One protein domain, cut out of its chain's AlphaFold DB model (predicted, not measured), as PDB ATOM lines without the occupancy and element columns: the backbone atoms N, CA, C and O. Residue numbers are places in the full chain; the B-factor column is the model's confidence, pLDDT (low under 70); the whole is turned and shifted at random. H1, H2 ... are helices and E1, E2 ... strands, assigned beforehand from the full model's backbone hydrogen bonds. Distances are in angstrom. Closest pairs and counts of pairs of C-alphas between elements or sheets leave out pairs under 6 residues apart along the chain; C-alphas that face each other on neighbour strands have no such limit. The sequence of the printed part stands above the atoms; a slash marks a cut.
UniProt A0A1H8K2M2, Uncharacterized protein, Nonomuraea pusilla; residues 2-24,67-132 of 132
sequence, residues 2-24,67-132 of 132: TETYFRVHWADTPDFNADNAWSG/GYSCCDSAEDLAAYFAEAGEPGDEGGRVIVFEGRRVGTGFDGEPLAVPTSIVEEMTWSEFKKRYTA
ATOM      1  N   THR A   2     -26.391  44.702   5.931       92.19
ATOM      2  CA  THR A   2     -27.447  43.947   6.614       92.19
ATOM      3  C   THR A   2     -28.199  43.110   5.591       92.19
ATOM      4  O   THR A   2     -28.271  43.499   4.425       92.19
ATOM      5  N   GLU A   3     -28.685  41.959   6.028       96.94
ATOM      6  CA  GLU A   3     -29.469  41.011   5.241       96.94
ATOM      7  C   GLU A   3     -30.727  40.646   6.040       96.94
ATOM      8  O   GLU A   3     -30.716  40.704   7.277       96.94
ATOM      9  N   THR A   4     -31.800  40.277   5.341       98.19
ATOM     10  CA  THR A   4     -33.034  39.794   5.965       98.19
ATOM     11  C   THR A   4     -32.879  38.324   6.335       98.19
ATOM     12  O   THR A   4     -32.503  37.515   5.492       98.19
ATOM     13  N   TYR A   5     -33.233  37.974   7.566       98.31
ATOM     14  CA  TYR A   5     -33.207  36.606   8.066       98.31
ATOM     15  C   TYR A   5     -34.530  36.222   8.721       98.31
ATOM     16  O   TYR A   5     -35.298  37.070   9.186       98.31
ATOM     17  N   PHE A   6     -34.745  34.912   8.805       98.00
ATOM     18  CA  PHE A   6     -35.921  34.295   9.399       98.00
ATOM     19  C   PHE A   6     -35.497  33.342  10.512       98.00
ATOM     20  O   PHE A   6     -34.572  32.552  10.343       98.00
ATOM     21  N   ARG A   7     -36.176  33.380  11.657       96.44
ATOM     22  CA  ARG A   7     -35.969  32.381  12.712       96.44
ATOM     23  C   ARG A   7     -37.237  32.114  13.495       96.44
ATOM     24  O   ARG A   7     -38.086  32.993  13.616       96.44
ATOM     25  N   VAL A   8     -37.283  30.961  14.150       95.75
ATOM     26  CA  VAL A   8     -38.150  30.771  15.316       95.75
ATOM     27  C   VAL A   8     -37.408  31.252  16.564       95.75
ATOM     28  O   VAL A   8     -36.216  30.984  16.760       95.75
ATOM     29  N   HIS A   9     -38.110  32.007  17.396       94.75
ATOM     30  CA  HIS A   9     -37.658  32.467  18.698       94.75
ATOM     31  C   HIS A   9     -38.616  31.925  19.762       94.75
ATOM     32  O   HIS A   9     -39.806  32.245  19.760       94.75
ATOM     33  N   TRP A  10     -38.103  31.037  20.613       91.44
ATOM     34  CA  TRP A  10     -38.898  30.282  21.581       91.44
ATOM     35  C   TRP A  10     -39.317  31.156  22.764       91.44
ATOM     36  O   TRP A  10     -38.574  32.039  23.193       91.44
ATOM     37  N   ALA A  11     -40.511  30.908  23.300       88.81
ATOM     38  CA  ALA A  11     -41.114  31.748  24.337       88.81
ATOM     39  C   ALA A  11     -40.342  31.761  25.673       88.81
ATOM     40  O   ALA A  11     -40.524  32.675  26.474       88.81
ATOM     41  N   ASP A  12     -39.500  30.757  25.923       85.12
ATOM     42  CA  ASP A  12     -38.676  30.607  27.125       85.12
ATOM     43  C   ASP A  12     -37.236  31.131  26.958       85.12
ATOM     44  O   ASP A  12     -36.423  31.004  27.877       85.12
ATOM     45  N   THR A  13     -36.916  31.744  25.814       85.12
ATOM     46  CA  THR A  13     -35.601  32.350  25.562       85.12
ATOM     47  C   THR A  13     -35.553  33.830  25.968       85.12
ATOM     48  O   THR A  13     -36.596  34.481  26.034       85.12
ATOM     49  N   PRO A  14     -34.361  34.384  26.279       89.25
ATOM     50  CA  PRO A  14     -34.213  35.815  26.548       89.25
ATOM     51  C   PRO A  14     -34.681  36.672  25.371       89.25
ATOM     52  O   PRO A  14     -34.599  36.225  24.229       89.25
ATOM     53  N   ASP A  15     -35.063  37.924  25.646       93.31
ATOM     54  CA  ASP A  15     -35.544  38.874  24.635       93.31
ATOM     55  C   ASP A  15     -34.685  38.881  23.362       93.31
ATOM     56  O   ASP A  15     -33.453  38.976  23.429       93.31
ATOM     57  N   PHE A  16     -35.340  38.857  22.198       95.12
ATOM     58  CA  PHE A  16     -34.672  38.917  20.902       95.12
ATOM     59  C   PHE A  16     -34.036  40.293  20.663       95.12
ATOM     60  O   PHE A  16     -34.701  41.257  20.282       95.12
ATOM     61  N   ASN A  17     -32.724  40.396  20.871       96.38
ATOM     62  CA  ASN A  17     -31.944  41.605  20.613       96.38
ATOM     63  C   ASN A  17     -30.461  41.264  20.374       96.38
ATOM     64  O   ASN A  17     -30.050  40.107  20.449       96.38
ATOM     65  N   ALA A  18     -29.654  42.277  20.050       96.38
ATOM     66  CA  ALA A  18     -28.238  42.088  19.746       96.38
ATOM     67  C   ALA A  18     -27.405  41.618  20.953       96.38
ATOM     68  O   ALA A  18     -26.443  40.876  20.764       96.38
ATOM     69  N   ASP A  19     -27.775  42.010  22.175       94.44
ATOM     70  CA  ASP A  19     -27.037  41.662  23.397       94.44
ATOM     71  C   ASP A  19     -27.225  40.183  23.776       94.44
ATOM     72  O   ASP A  19     -26.325  39.552  24.338       94.44
ATOM     73  N   ASN A  20     -28.373  39.617  23.397       92.94
ATOM     74  CA  ASN A  20     -28.751  38.225  23.630       92.94
ATOM     75  C   ASN A  20     -28.495  37.312  22.416       92.94
ATOM     76  O   ASN A  20     -28.963  36.172  22.406       92.94
ATOM     77  N   ALA A  21     -27.788  37.792  21.386       95.25
ATOM     78  CA  ALA A  21     -27.558  37.063  20.140       95.25
ATOM     79  C   ALA A  21     -26.536  35.927  20.311       95.25
ATOM     80  O   ALA A  21     -25.358  36.085  19.991       95.25
ATOM     81  N   TRP A  22     -27.010  34.778  20.790       93.75
ATOM     82  CA  TRP A  22     -26.225  33.559  20.994       93.75
ATOM     83  C   TRP A  22     -26.980  32.331  20.483       93.75
ATOM     84  O   TRP A  22     -28.211  32.278  20.541       93.75
ATOM     85  N   SER A  23     -26.237  31.339  19.993       91.56
ATOM     86  CA  SER A  23     -26.769  30.074  19.481       91.56
ATOM     87  C   SER A  23     -26.024  28.876  20.036       91.56
ATOM     88  O   SER A  23     -24.804  28.876  20.159       91.56
ATOM     89  N   GLY A  24     -26.785  27.835  20.339       87.50
ATOM     90  CA  GLY A  24     -26.299  26.559  20.836       87.50
ATOM     91  C   GLY A  24     -27.042  25.424  20.147       87.50
ATOM     92  O   GLY A  24     -28.030  25.666  19.450       87.50
ATOM     93  N   GLY A  67     -24.162  35.271  17.609       96.75
ATOM     94  CA  GLY A  67     -25.190  35.415  16.583       96.75
ATOM     95  C   GLY A  67     -26.313  34.396  16.750       96.75
ATOM     96  O   GLY A  67     -26.117  33.302  17.275       96.75
ATOM     97  N   TYR A  68     -27.509  34.758  16.297       96.19
ATOM     98  CA  TYR A  68     -28.634  33.840  16.221       96.19
ATOM     99  C   TYR A  68     -28.565  32.994  14.954       96.19
ATOM    100  O   TYR A  68     -28.388  33.533  13.866       96.19
ATOM    101  N   SER A  69     -28.750  31.692  15.127       95.00
ATOM    102  CA  SER A  69     -29.012  30.718  14.080       95.00
ATOM    103  C   SER A  69     -30.333  31.069  13.405       95.00
ATOM    104  O   SER A  69     -31.352  31.311  14.067       95.00
ATOM    105  N   CYS A  70     -30.280  31.210  12.086       96.50
ATOM    106  CA  CYS A  70     -31.385  31.689  11.273       96.50
ATOM    107  C   CYS A  70     -31.302  31.146   9.846       96.50
ATOM    108  O   CYS A  70     -30.283  30.606   9.426       96.50
ATOM    109  N   CYS A  71     -32.374  31.333   9.090       96.88
ATOM    110  CA  CYS A  71     -32.477  30.977   7.683       96.88
ATOM    111  C   CYS A  71     -32.389  32.231   6.801       96.88
ATOM    112  O   CYS A  71     -32.885  33.297   7.180       96.88
ATOM    113  N   ASP A  72     -31.797  32.083   5.615       95.81
ATOM    114  CA  ASP A  72     -31.690  33.147   4.604       95.81
ATOM    115  C   ASP A  72     -33.038  33.429   3.908       95.81
ATOM    116  O   ASP A  72     -33.216  34.465   3.266       95.81
ATOM    117  N   SER A  73     -34.006  32.515   4.028       96.44
ATOM    118  CA  SER A  73     -35.318  32.622   3.393       96.44
ATOM    119  C   SER A  73     -36.435  32.008   4.241       96.44
ATOM    120  O   SER A  73     -36.196  31.239   5.179       96.44
ATOM    121  N   ALA A  74     -37.682  32.351   3.904       96.94
ATOM    122  CA  ALA A  74     -38.854  31.738   4.517       96.94
ATOM    123  C   ALA A  74     -38.994  30.268   4.088       96.94
ATOM    124  O   ALA A  74     -39.389  29.421   4.887       96.94
ATOM    125  N   GLU A  75     -38.633  29.949   2.847       96.31
ATOM    126  CA  GLU A  75     -38.650  28.599   2.296       96.31
ATOM    127  C   GLU A  75     -37.706  27.670   3.065       96.31
ATOM    128  O   GLU A  75     -38.110  26.566   3.432       96.31
ATOM    129  N   ASP A  76     -36.496  28.134   3.385       95.31
ATOM    130  CA  ASP A  76     -35.528  27.365   4.173       95.31
ATOM    131  C   ASP A  76     -36.029  27.130   5.605       95.31
ATOM    132  O   ASP A  76     -35.925  26.017   6.124       95.31
ATOM    133  N   LEU A  77     -36.638  28.146   6.233       95.44
ATOM    134  CA  LEU A  77     -37.224  27.999   7.571       95.44
ATOM    135  C   LEU A  77     -38.378  26.985   7.566       95.44
ATOM    136  O   LEU A  77     -38.484  26.150   8.465       95.44
ATOM    137  N   ALA A  78     -39.243  27.046   6.553       94.94
ATOM    138  CA  ALA A  78     -40.349  26.110   6.396       94.94
ATOM    139  C   ALA A  78     -39.847  24.676   6.161       94.94
ATOM    140  O   ALA A  78     -40.351  23.747   6.793       94.94
ATOM    141  N   ALA A  79     -38.843  24.497   5.296       93.38
ATOM    142  CA  ALA A  79     -38.237  23.198   5.020       93.38
ATOM    143  C   ALA A  79     -37.601  22.588   6.278       93.38
ATOM    144  O   ALA A  79     -37.845  21.423   6.583       93.38
ATOM    145  N   TYR A  80     -36.871  23.392   7.055       91.38
ATOM    146  CA  TYR A  80     -36.255  22.949   8.304       91.38
ATOM    147  C   TYR A  80     -37.287  22.389   9.294       91.38
ATOM    148  O   TYR A  80     -37.147  21.269   9.787       91.38
ATOM    149  N   PHE A  81     -38.374  23.122   9.548       92.19
ATOM    150  CA  PHE A  81     -39.405  22.681  10.495       92.19
ATOM    151  C   PHE A  81     -40.348  21.606   9.940       92.19
ATOM    152  O   PHE A  81     -40.994  20.910  10.726       92.19
ATOM    153  N   ALA A  82     -40.399  21.409   8.619       91.88
ATOM    154  CA  ALA A  82     -41.064  20.251   8.029       91.88
ATOM    155  C   ALA A  82     -40.355  18.932   8.401       91.88
ATOM    156  O   ALA A  82     -41.022  17.908   8.554       91.88
ATOM    157  N   GLU A  83     -39.031  18.959   8.589       89.25
ATOM    158  CA  GLU A  83     -38.235  17.799   9.008       89.25
ATOM    159  C   GLU A  83     -38.077  17.707  10.535       89.25
ATOM    160  O   GLU A  83     -38.216  16.623  11.105       89.25
ATOM    161  N   ALA A  84     -37.828  18.835  11.208       86.75
ATOM    162  CA  ALA A  84     -37.562  18.888  12.649       86.75
ATOM    163  C   ALA A  84     -38.827  18.802  13.531       86.75
ATOM    164  O   ALA A  84     -38.733  18.500  14.722       86.75
ATOM    165  N   GLY A  85     -40.008  19.034  12.950       90.81
ATOM    166  CA  GLY A  85     -41.286  19.106  13.656       90.81
ATOM    167  C   GLY A  85     -41.675  20.544  13.999       90.81
ATOM    168  O   GLY A  85     -40.889  21.310  14.547       90.81
ATOM    169  N   GLU A  86     -42.911  20.915  13.668       92.12
ATOM    170  CA  GLU A  86     -43.372  22.301  13.742       92.12
ATOM    171  C   GLU A  86     -43.448  22.855  15.185       92.12
ATOM    172  O   GLU A  86     -43.912  22.156  16.089       92.12
ATOM    173  N   PRO A  87     -43.092  24.139  15.403       89.31
ATOM    174  CA  PRO A  87     -43.051  24.767  16.730       89.31
ATOM    175  C   PRO A  87     -44.435  25.019  17.358       89.31
ATOM    176  O   PRO A  87     -44.538  25.185  18.574       89.31
ATOM    177  N   GLY A  88     -45.500  25.069  16.547       91.81
ATOM    178  CA  GLY A  88     -46.831  25.516  16.974       91.81
ATOM    179  C   GLY A  88     -46.880  27.006  17.351       91.81
ATOM    180  O   GLY A  88     -45.860  27.687  17.403       91.81
ATOM    181  N   ASP A  89     -48.080  27.529  17.616       93.56
ATOM    182  CA  ASP A  89     -48.271  28.964  17.913       93.56
ATOM    183  C   ASP A  89     -47.929  29.348  19.362       93.56
ATOM    184  O   ASP A  89     -47.724  30.522  19.660       93.56
ATOM    185  N   GLU A  90     -47.867  28.369  20.267       89.06
ATOM    186  CA  GLU A  90     -47.561  28.589  21.688       89.06
ATOM    187  C   GLU A  90     -46.077  28.368  22.024       89.06
ATOM    188  O   GLU A  90     -45.608  28.851  23.053       89.06
ATOM    189  N   GLY A  91     -45.328  27.653  21.174       81.00
ATOM    190  CA  GLY A  91     -43.918  27.338  21.422       81.00
ATOM    191  C   GLY A  91     -42.994  28.541  21.228       81.00
ATOM    192  O   GLY A  91     -42.000  28.697  21.936       81.00
ATOM    193  N   GLY A  92     -43.330  29.436  20.304       88.81
ATOM    194  CA  GLY A  92     -42.506  30.588  19.972       88.81
ATOM    195  C   GLY A  92     -43.126  31.447  18.881       88.81
ATOM    196  O   GLY A  92     -44.265  31.240  18.468       88.81
ATOM    197  N   ARG A  93     -42.356  32.424  18.409       95.88
ATOM    198  CA  ARG A  93     -42.736  33.309  17.303       95.88
ATOM    199  C   ARG A  93     -41.743  33.177  16.166       95.88
ATOM    200  O   ARG A  93     -40.558  32.946  16.401       95.88
ATOM    201  N   VAL A  94     -42.213  33.379  14.943       97.62
ATOM    202  CA  VAL A  94     -41.325  33.633  13.813       97.62
ATOM    203  C   VAL A  94     -40.939  35.105  13.839       97.62
ATOM    204  O   VAL A  94     -41.806  35.979  13.855       97.62
ATOM    205  N   ILE A  95     -39.636  35.368  13.850       98.12
ATOM    206  CA  ILE A  95     -39.065  36.710  13.784       98.12
ATOM    207  C   ILE A  95     -38.421  36.880  12.412       98.12
ATOM    208  O   ILE A  95     -37.516  36.123  12.048       98.12
ATOM    209  N   VAL A  96     -38.875  37.892  11.677       98.31
ATOM    210  CA  VAL A  96     -38.215  38.395  10.469       98.31
ATOM    211  C   VAL A  96     -37.409  39.615  10.875       98.31
ATOM    212  O   VAL A  96     -37.946  40.543  11.484       98.31
ATOM    213  N   PHE A  97     -36.117  39.632  10.573       98.50
ATOM    214  CA  PHE A  97     -35.238  40.703  11.034       98.50
ATOM    215  C   PHE A  97     -34.157  41.041  10.017       98.50
ATOM    216  O   PHE A  97     -33.689  40.183   9.280       98.50
ATOM    217  N   GLU A  98     -33.722  42.297  10.033       98.50
ATOM    218  CA  GLU A  98     -32.490  42.711   9.373       98.50
ATOM    219  C   GLU A  98     -31.329  42.475  10.329       98.50
ATOM    220  O   GLU A  98     -31.348  42.955  11.470       98.50
ATOM    221  N   GLY A  99     -30.293  41.776   9.882       98.00
ATOM    222  CA  GLY A  99     -29.148  41.426  10.713       98.00
ATOM    223  C   GLY A  99     -27.819  41.523   9.985       98.00
ATOM    224  O   GLY A  99     -27.746  41.586   8.762       98.00
ATOM    225  N   ARG A 100     -26.733  41.531  10.757       98.19
ATOM    226  CA  ARG A 100     -25.376  41.364  10.233       98.19
ATOM    227  C   ARG A 100     -24.950  39.915  10.421       98.19
ATOM    228  O   ARG A 100     -24.855  39.477  11.568       98.19
ATOM    229  N   ARG A 101     -24.594  39.225   9.334       97.69
ATOM    230  CA  ARG A 101     -23.930  37.918   9.409       97.69
ATOM    231  C   ARG A 101     -22.624  38.020  10.194       97.69
ATOM    232  O   ARG A 101     -21.789  38.881   9.906       97.69
ATOM    233  N   VAL A 102     -22.449  37.147  11.174       97.38
ATOM    234  CA  VAL A 102     -21.253  37.066  12.025       97.38
ATOM    235  C   VAL A 102     -20.560  35.711  11.945       97.38
ATOM    236  O   VAL A 102     -19.412  35.603  12.368       97.38
ATOM    237  N   GLY A 103     -21.203  34.704  11.354       96.00
ATOM    238  CA  GLY A 103     -20.595  33.395  11.176       96.00
ATOM    239  C   GLY A 103     -21.522  32.370  10.540       96.00
ATOM    240  O   GLY A 103     -22.458  32.710   9.804       96.00
ATOM    241  N   THR A 104     -21.215  31.117  10.853       95.50
ATOM    242  CA  THR A 104     -21.942  29.918  10.445       95.50
ATOM    243  C   THR A 104     -22.177  29.063  11.687       95.50
ATOM    244  O   THR A 104     -21.267  28.928  12.507       95.50
ATOM    245  N   GLY A 105     -23.398  28.563  11.840       91.88
ATOM    246  CA  GLY A 105     -23.848  27.758  12.963       91.88
ATOM    247  C   GLY A 105     -23.437  26.298  12.835       91.88
ATOM    248  O   GLY A 105     -22.643  25.925  11.966       91.88
ATOM    249  N   PHE A 106     -23.958  25.479  13.744       86.00
ATOM    250  CA  PHE A 106     -23.562  24.076  13.873       86.00
ATOM    251  C   PHE A 106     -24.016  23.214  12.687       86.00
ATOM    252  O   PHE A 106     -23.316  22.265  12.339       86.00
ATOM    253  N   ASP A 107     -25.114  23.588  12.029       86.31
ATOM    254  CA  ASP A 107     -25.720  22.861  10.909       86.31
ATOM    255  C   ASP A 107     -25.417  23.527   9.549       86.31
ATOM    256  O   ASP A 107     -26.004  23.189   8.520       86.31
ATOM    257  N   GLY A 108     -24.459  24.464   9.513       89.44
ATOM    258  CA  GLY A 108     -24.070  25.194   8.301       89.44
ATOM    259  C   GLY A 108     -24.927  26.429   8.006       89.44
ATOM    260  O   GLY A 108     -24.702  27.112   7.003       89.44
ATOM    261  N   GLU A 109     -25.874  26.747   8.880       92.75
ATOM    262  CA  GLU A 109     -26.789  27.869   8.759       92.75
ATOM    263  C   GLU A 109     -26.122  29.215   9.102       92.75
ATOM    264  O   GLU A 109     -25.116  29.263   9.813       92.75
ATOM    265  N   PRO A 110     -26.625  30.350   8.596       96.19
ATOM    266  CA  PRO A 110     -26.142  31.663   9.006       96.19
ATOM    267  C   PRO A 110     -26.265  31.908  10.517       96.19
ATOM    268  O   PRO A 110     -27.286  31.612  11.133       96.19
ATOM    269  N   LEU A 111     -25.243  32.551  11.090       97.62
ATOM    270  CA  LEU A 111     -25.362  33.243  12.375       97.62
ATOM    271  C   LEU A 111     -25.446  34.742  12.130       97.62
ATOM    272  O   LEU A 111     -24.535  35.316  11.522       97.62
ATOM    273  N   ALA A 112     -26.494  35.383  12.638       98.06
ATOM    274  CA  ALA A 112     -26.719  36.810  12.458       98.06
ATOM    275  C   ALA A 112     -27.040  37.534  13.770       98.06
ATOM    276  O   ALA A 112     -27.756  37.038  14.636       98.06
ATOM    277  N   VAL A 113     -26.519  38.753  13.902       98.12
ATOM    278  CA  VAL A 113     -26.864  39.667  15.000       98.12
ATOM    279  C   VAL A 113     -27.915  40.650  14.489       98.12
ATOM    280  O   VAL A 113     -27.651  41.316  13.479       98.12
ATOM    281  N   PRO A 114     -29.086  40.764  15.139       98.19
ATOM    282  CA  PRO A 114     -30.152  41.628  14.664       98.19
ATOM    283  C   PRO A 114     -29.761  43.102  14.777       98.19
ATOM    284  O   PRO A 114     -29.122  43.540  15.730       98.19
ATOM    285  N   THR A 115     -30.186  43.871  13.784       98.12
ATOM    286  CA  THR A 115     -30.076  45.334  13.730       98.12
ATOM    287  C   THR A 115     -31.447  46.001  13.808       98.12
ATOM    288  O   THR A 115     -31.563  47.083  14.376       98.12
ATOM    289  N   SER A 116     -32.493  45.333  13.313       97.88
ATOM    290  CA  SER A 116     -33.893  45.715  13.513       97.88
ATOM    291  C   SER A 116     -34.820  44.524  13.294       97.88
ATOM    292  O   SER A 116     -34.582  43.719  12.394       97.88
ATOM    293  N   ILE A 117     -35.902  44.447  14.064       98.25
ATOM    294  CA  ILE A 117     -37.009  43.521  13.800       98.25
ATOM    295  C   ILE A 117     -37.875  44.126  12.693       98.25
ATOM    296  O   ILE A 117     -38.279  45.285  12.784       98.25
ATOM    297  N   VAL A 118     -38.131  43.345  11.648       97.94
ATOM    298  CA  VAL A 118     -39.025  43.711  10.543       97.94
ATOM    299  C   VAL A 118     -40.451  43.300  10.885       97.94
ATOM    300  O   VAL A 118     -41.378  44.086  10.707       97.94
ATOM    301  N   GLU A 119     -40.624  42.077  11.389       97.38
ATOM    302  CA  GLU A 119     -41.936  41.510  11.683       97.38
ATOM    303  C   GLU A 119     -41.838  40.400  12.740       97.38
ATOM    304  O   GLU A 119     -40.852  39.662  12.791       97.38
ATOM    305  N   GLU A 120     -42.885  40.260  13.554       97.38
ATOM    306  CA  GLU A 120     -43.104  39.111  14.434       97.38
ATOM    307  C   GLU A 120     -44.462  38.496  14.112       97.38
ATOM    308  O   GLU A 120     -45.443  39.223  13.950       97.38
ATOM    309  N   MET A 121     -44.532  37.170  14.047       97.50
ATOM    310  CA  MET A 121     -45.773  36.457  13.741       97.50
ATOM    311  C   MET A 121     -45.816  35.081  14.404       97.50
ATOM    312  O   MET A 121     -44.783  34.531  14.797       97.50
ATOM    313  N   THR A 122     -47.009  34.507  14.528       97.44
ATOM    314  CA  THR A 122     -47.157  33.105  14.938       97.44
ATOM    315  C   THR A 122     -46.733  32.156  13.814       97.44
ATOM    316  O   THR A 122     -46.593  32.547  12.651       97.44
ATOM    317  N   TRP A 123     -46.544  30.877  14.139       96.62
ATOM    318  CA  TRP A 123     -46.218  29.869  13.132       96.62
ATOM    319  C   TRP A 123     -47.342  29.699  12.096       96.62
ATOM    320  O   TRP A 123     -47.088  29.595  10.895       96.62
ATOM    321  N   SER A 124     -48.602  29.728  12.532       96.69
ATOM    322  CA  SER A 124     -49.769  29.668  11.647       96.69
ATOM    323  C   SER A 124     -49.841  30.861  10.687       96.69
ATOM    324  O   SER A 124     -50.173  30.686   9.512       96.69
ATOM    325  N   GLU A 125     -49.520  32.069  11.160       97.38
ATOM    326  CA  GLU A 125     -49.451  33.274  10.323       97.38
ATOM    327  C   GLU A 125     -48.325  33.176   9.290       97.38
ATOM    328  O   GLU A 125     -48.553  33.459   8.110       97.38
ATOM    329  N   PHE A 126     -47.154  32.694   9.712       96.94
ATOM    330  CA  PHE A 126     -46.019  32.431   8.831       96.94
ATOM    331  C   PHE A 126     -46.387  31.461   7.705       96.94
ATOM    332  O   PHE A 126     -46.247  31.802   6.528       96.94
ATOM    333  N   LYS A 127     -46.953  30.293   8.036       95.44
ATOM    334  CA  LYS A 127     -47.371  29.302   7.031       95.44
ATOM    335  C   LYS A 127     -48.394  29.865   6.052       95.44
ATOM    336  O   LYS A 127     -48.257  29.723   4.840       95.44
ATOM    337  N   LYS A 128     -49.406  30.578   6.556       95.75
ATOM    338  CA  LYS A 128     -50.426  31.202   5.703       95.75
ATOM    339  C   LYS A 128     -49.826  32.177   4.683       95.75
ATOM    340  O   LYS A 128     -50.401  32.354   3.612       95.75
ATOM    341  N   ARG A 129     -48.723  32.842   5.026       94.25
ATOM    342  CA  ARG A 129     -48.108  33.875   4.192       94.25
ATOM    343  C   ARG A 129     -47.050  33.338   3.233       94.25
ATOM    344  O   ARG A 129     -46.971  33.839   2.117       94.25
ATOM    345  N   TYR A 130     -46.250  32.372   3.672       90.06
ATOM    346  CA  TYR A 130     -45.043  31.946   2.958       90.06
ATOM    347  C   TYR A 130     -45.097  30.512   2.428       90.06
ATOM    348  O   TYR A 130     -44.260  30.148   1.611       90.06
ATOM    349  N   THR A 131     -46.064  29.696   2.857       80.56
ATOM    350  CA  THR A 131     -46.165  28.287   2.437       80.56
ATOM    351  C   THR A 131     -47.506  27.942   1.783       80.56
ATOM    352  O   THR A 131     -47.801  26.760   1.608       80.56
ATOM    353  N   ALA A 132     -48.347  28.941   1.505       59.78
ATOM    354  CA  ALA A 132     -49.672  28.773   0.903       59.78
ATOM    355  C   ALA A 132     -49.630  28.764  -0.631       59.78
ATOM    356  O   ALA A 132     -48.824  29.528  -1.208       59.78
TER     357      ALA A 132
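Overview. This is residues 2 to 24 and 67 to 132 of the 132 residues of an uncharacterized protein of Nonomuraea pusilla (UniProt A0A1H8K2M2). A small antiparallel sheet of three strands is folded sharply over on itself: the hairpin of E2 and E3 bends by about a right angle in both strands and arches round E1, which runs near the middle of the domain. H1 and H3 cover the same face of this sheet, with the short H2 near one end of H3, while the unnamed residues 11 to 24 run round the periphery. The printed part has 89 residues with three named helices and three named strands, in the order E1 H1 H2 E2 E3 H3; the sheet's order is E1, E2, E3, and the class is mixed, helices and strands. It is compact and rounded, with a radius of gyration of the C-alphas of 12.0 A and spans of 31 by 24 by 22 A.

Arrangement. The sheet, E1 (residues 3 to 10), E2 (residues 92 to 104) and E3 (residues 110 to 121), is strongly twisted, with edge strands E1 and E3. E2 bends by 106 degrees at residue 101 and E3 by 101 degrees at residue 115. E1 and E2 are antiparallel at 130 degrees, with N 5 and O 97 2.8 A apart and N 95 and O 7 2.8 A apart, within hydrogen-bond range. E2 and E3 form an antiparallel hairpin at 154 degrees, with N 98 and O 116 2.9 A apart and N 102 and O 111 2.8 A apart. Residues 68 to 69 pair antiparallel with residues 111 to 112 of E3. H1 (residues 74 to 84) is on the sheet at a height of 8.9 A, over E1, and only just slantwise at 30.3 degrees on the local plane. H3 (residues 123 to 130) is on the same face at a height of 9.5 A, over E3 and only just over E2 with 3 C-alphas, and across the strands at 77 degrees to E3 on the local plane. H1 and H3 only just touch, with 3 pairs of C-alphas within 8 A; their closest C-alphas, of Ala 74 and Tyr 130, are 6.4 A apart. They stand at a steep tilt of 45 degrees, opposite ways. H2 (residues 88 to 91) only grazes the sheet with residues 89 to 91 and touches H3, the closest C-alphas being those of Asp 89 and Trp 123, 5.3 A apart. Every O i to N i+4 pair is within hydrogen-bond range in H1 and H3; H2 is too short for such a pair.

Along the chain. E1 spans 21.7 A from C-alpha 3 at (-29.469, 41.011, 5.241). E2 spans 22.7 A and E3 20.8 A. H1 spans 15.3 A, H2 5.6 A and H3 10.5 A, ending at C-alpha 130 at (-45.043, 31.946, 2.958).

Size, cuts and confidence. The two C-alphas farthest apart, of Asp 19 and Ala 132, are 34.4 A apart. Residues 25 to 66 are not printed; C-alphas 24 and 67 stand 9.9 A apart across this cut, in the link from E1 to H1. Of the links that are printed whole, H1 to H2, H2 to E2, E2 to E3 and E3 to H3 are tight. The mean pLDDT of the printed part is 93.8, and residue 132, the chain's last, is under 70.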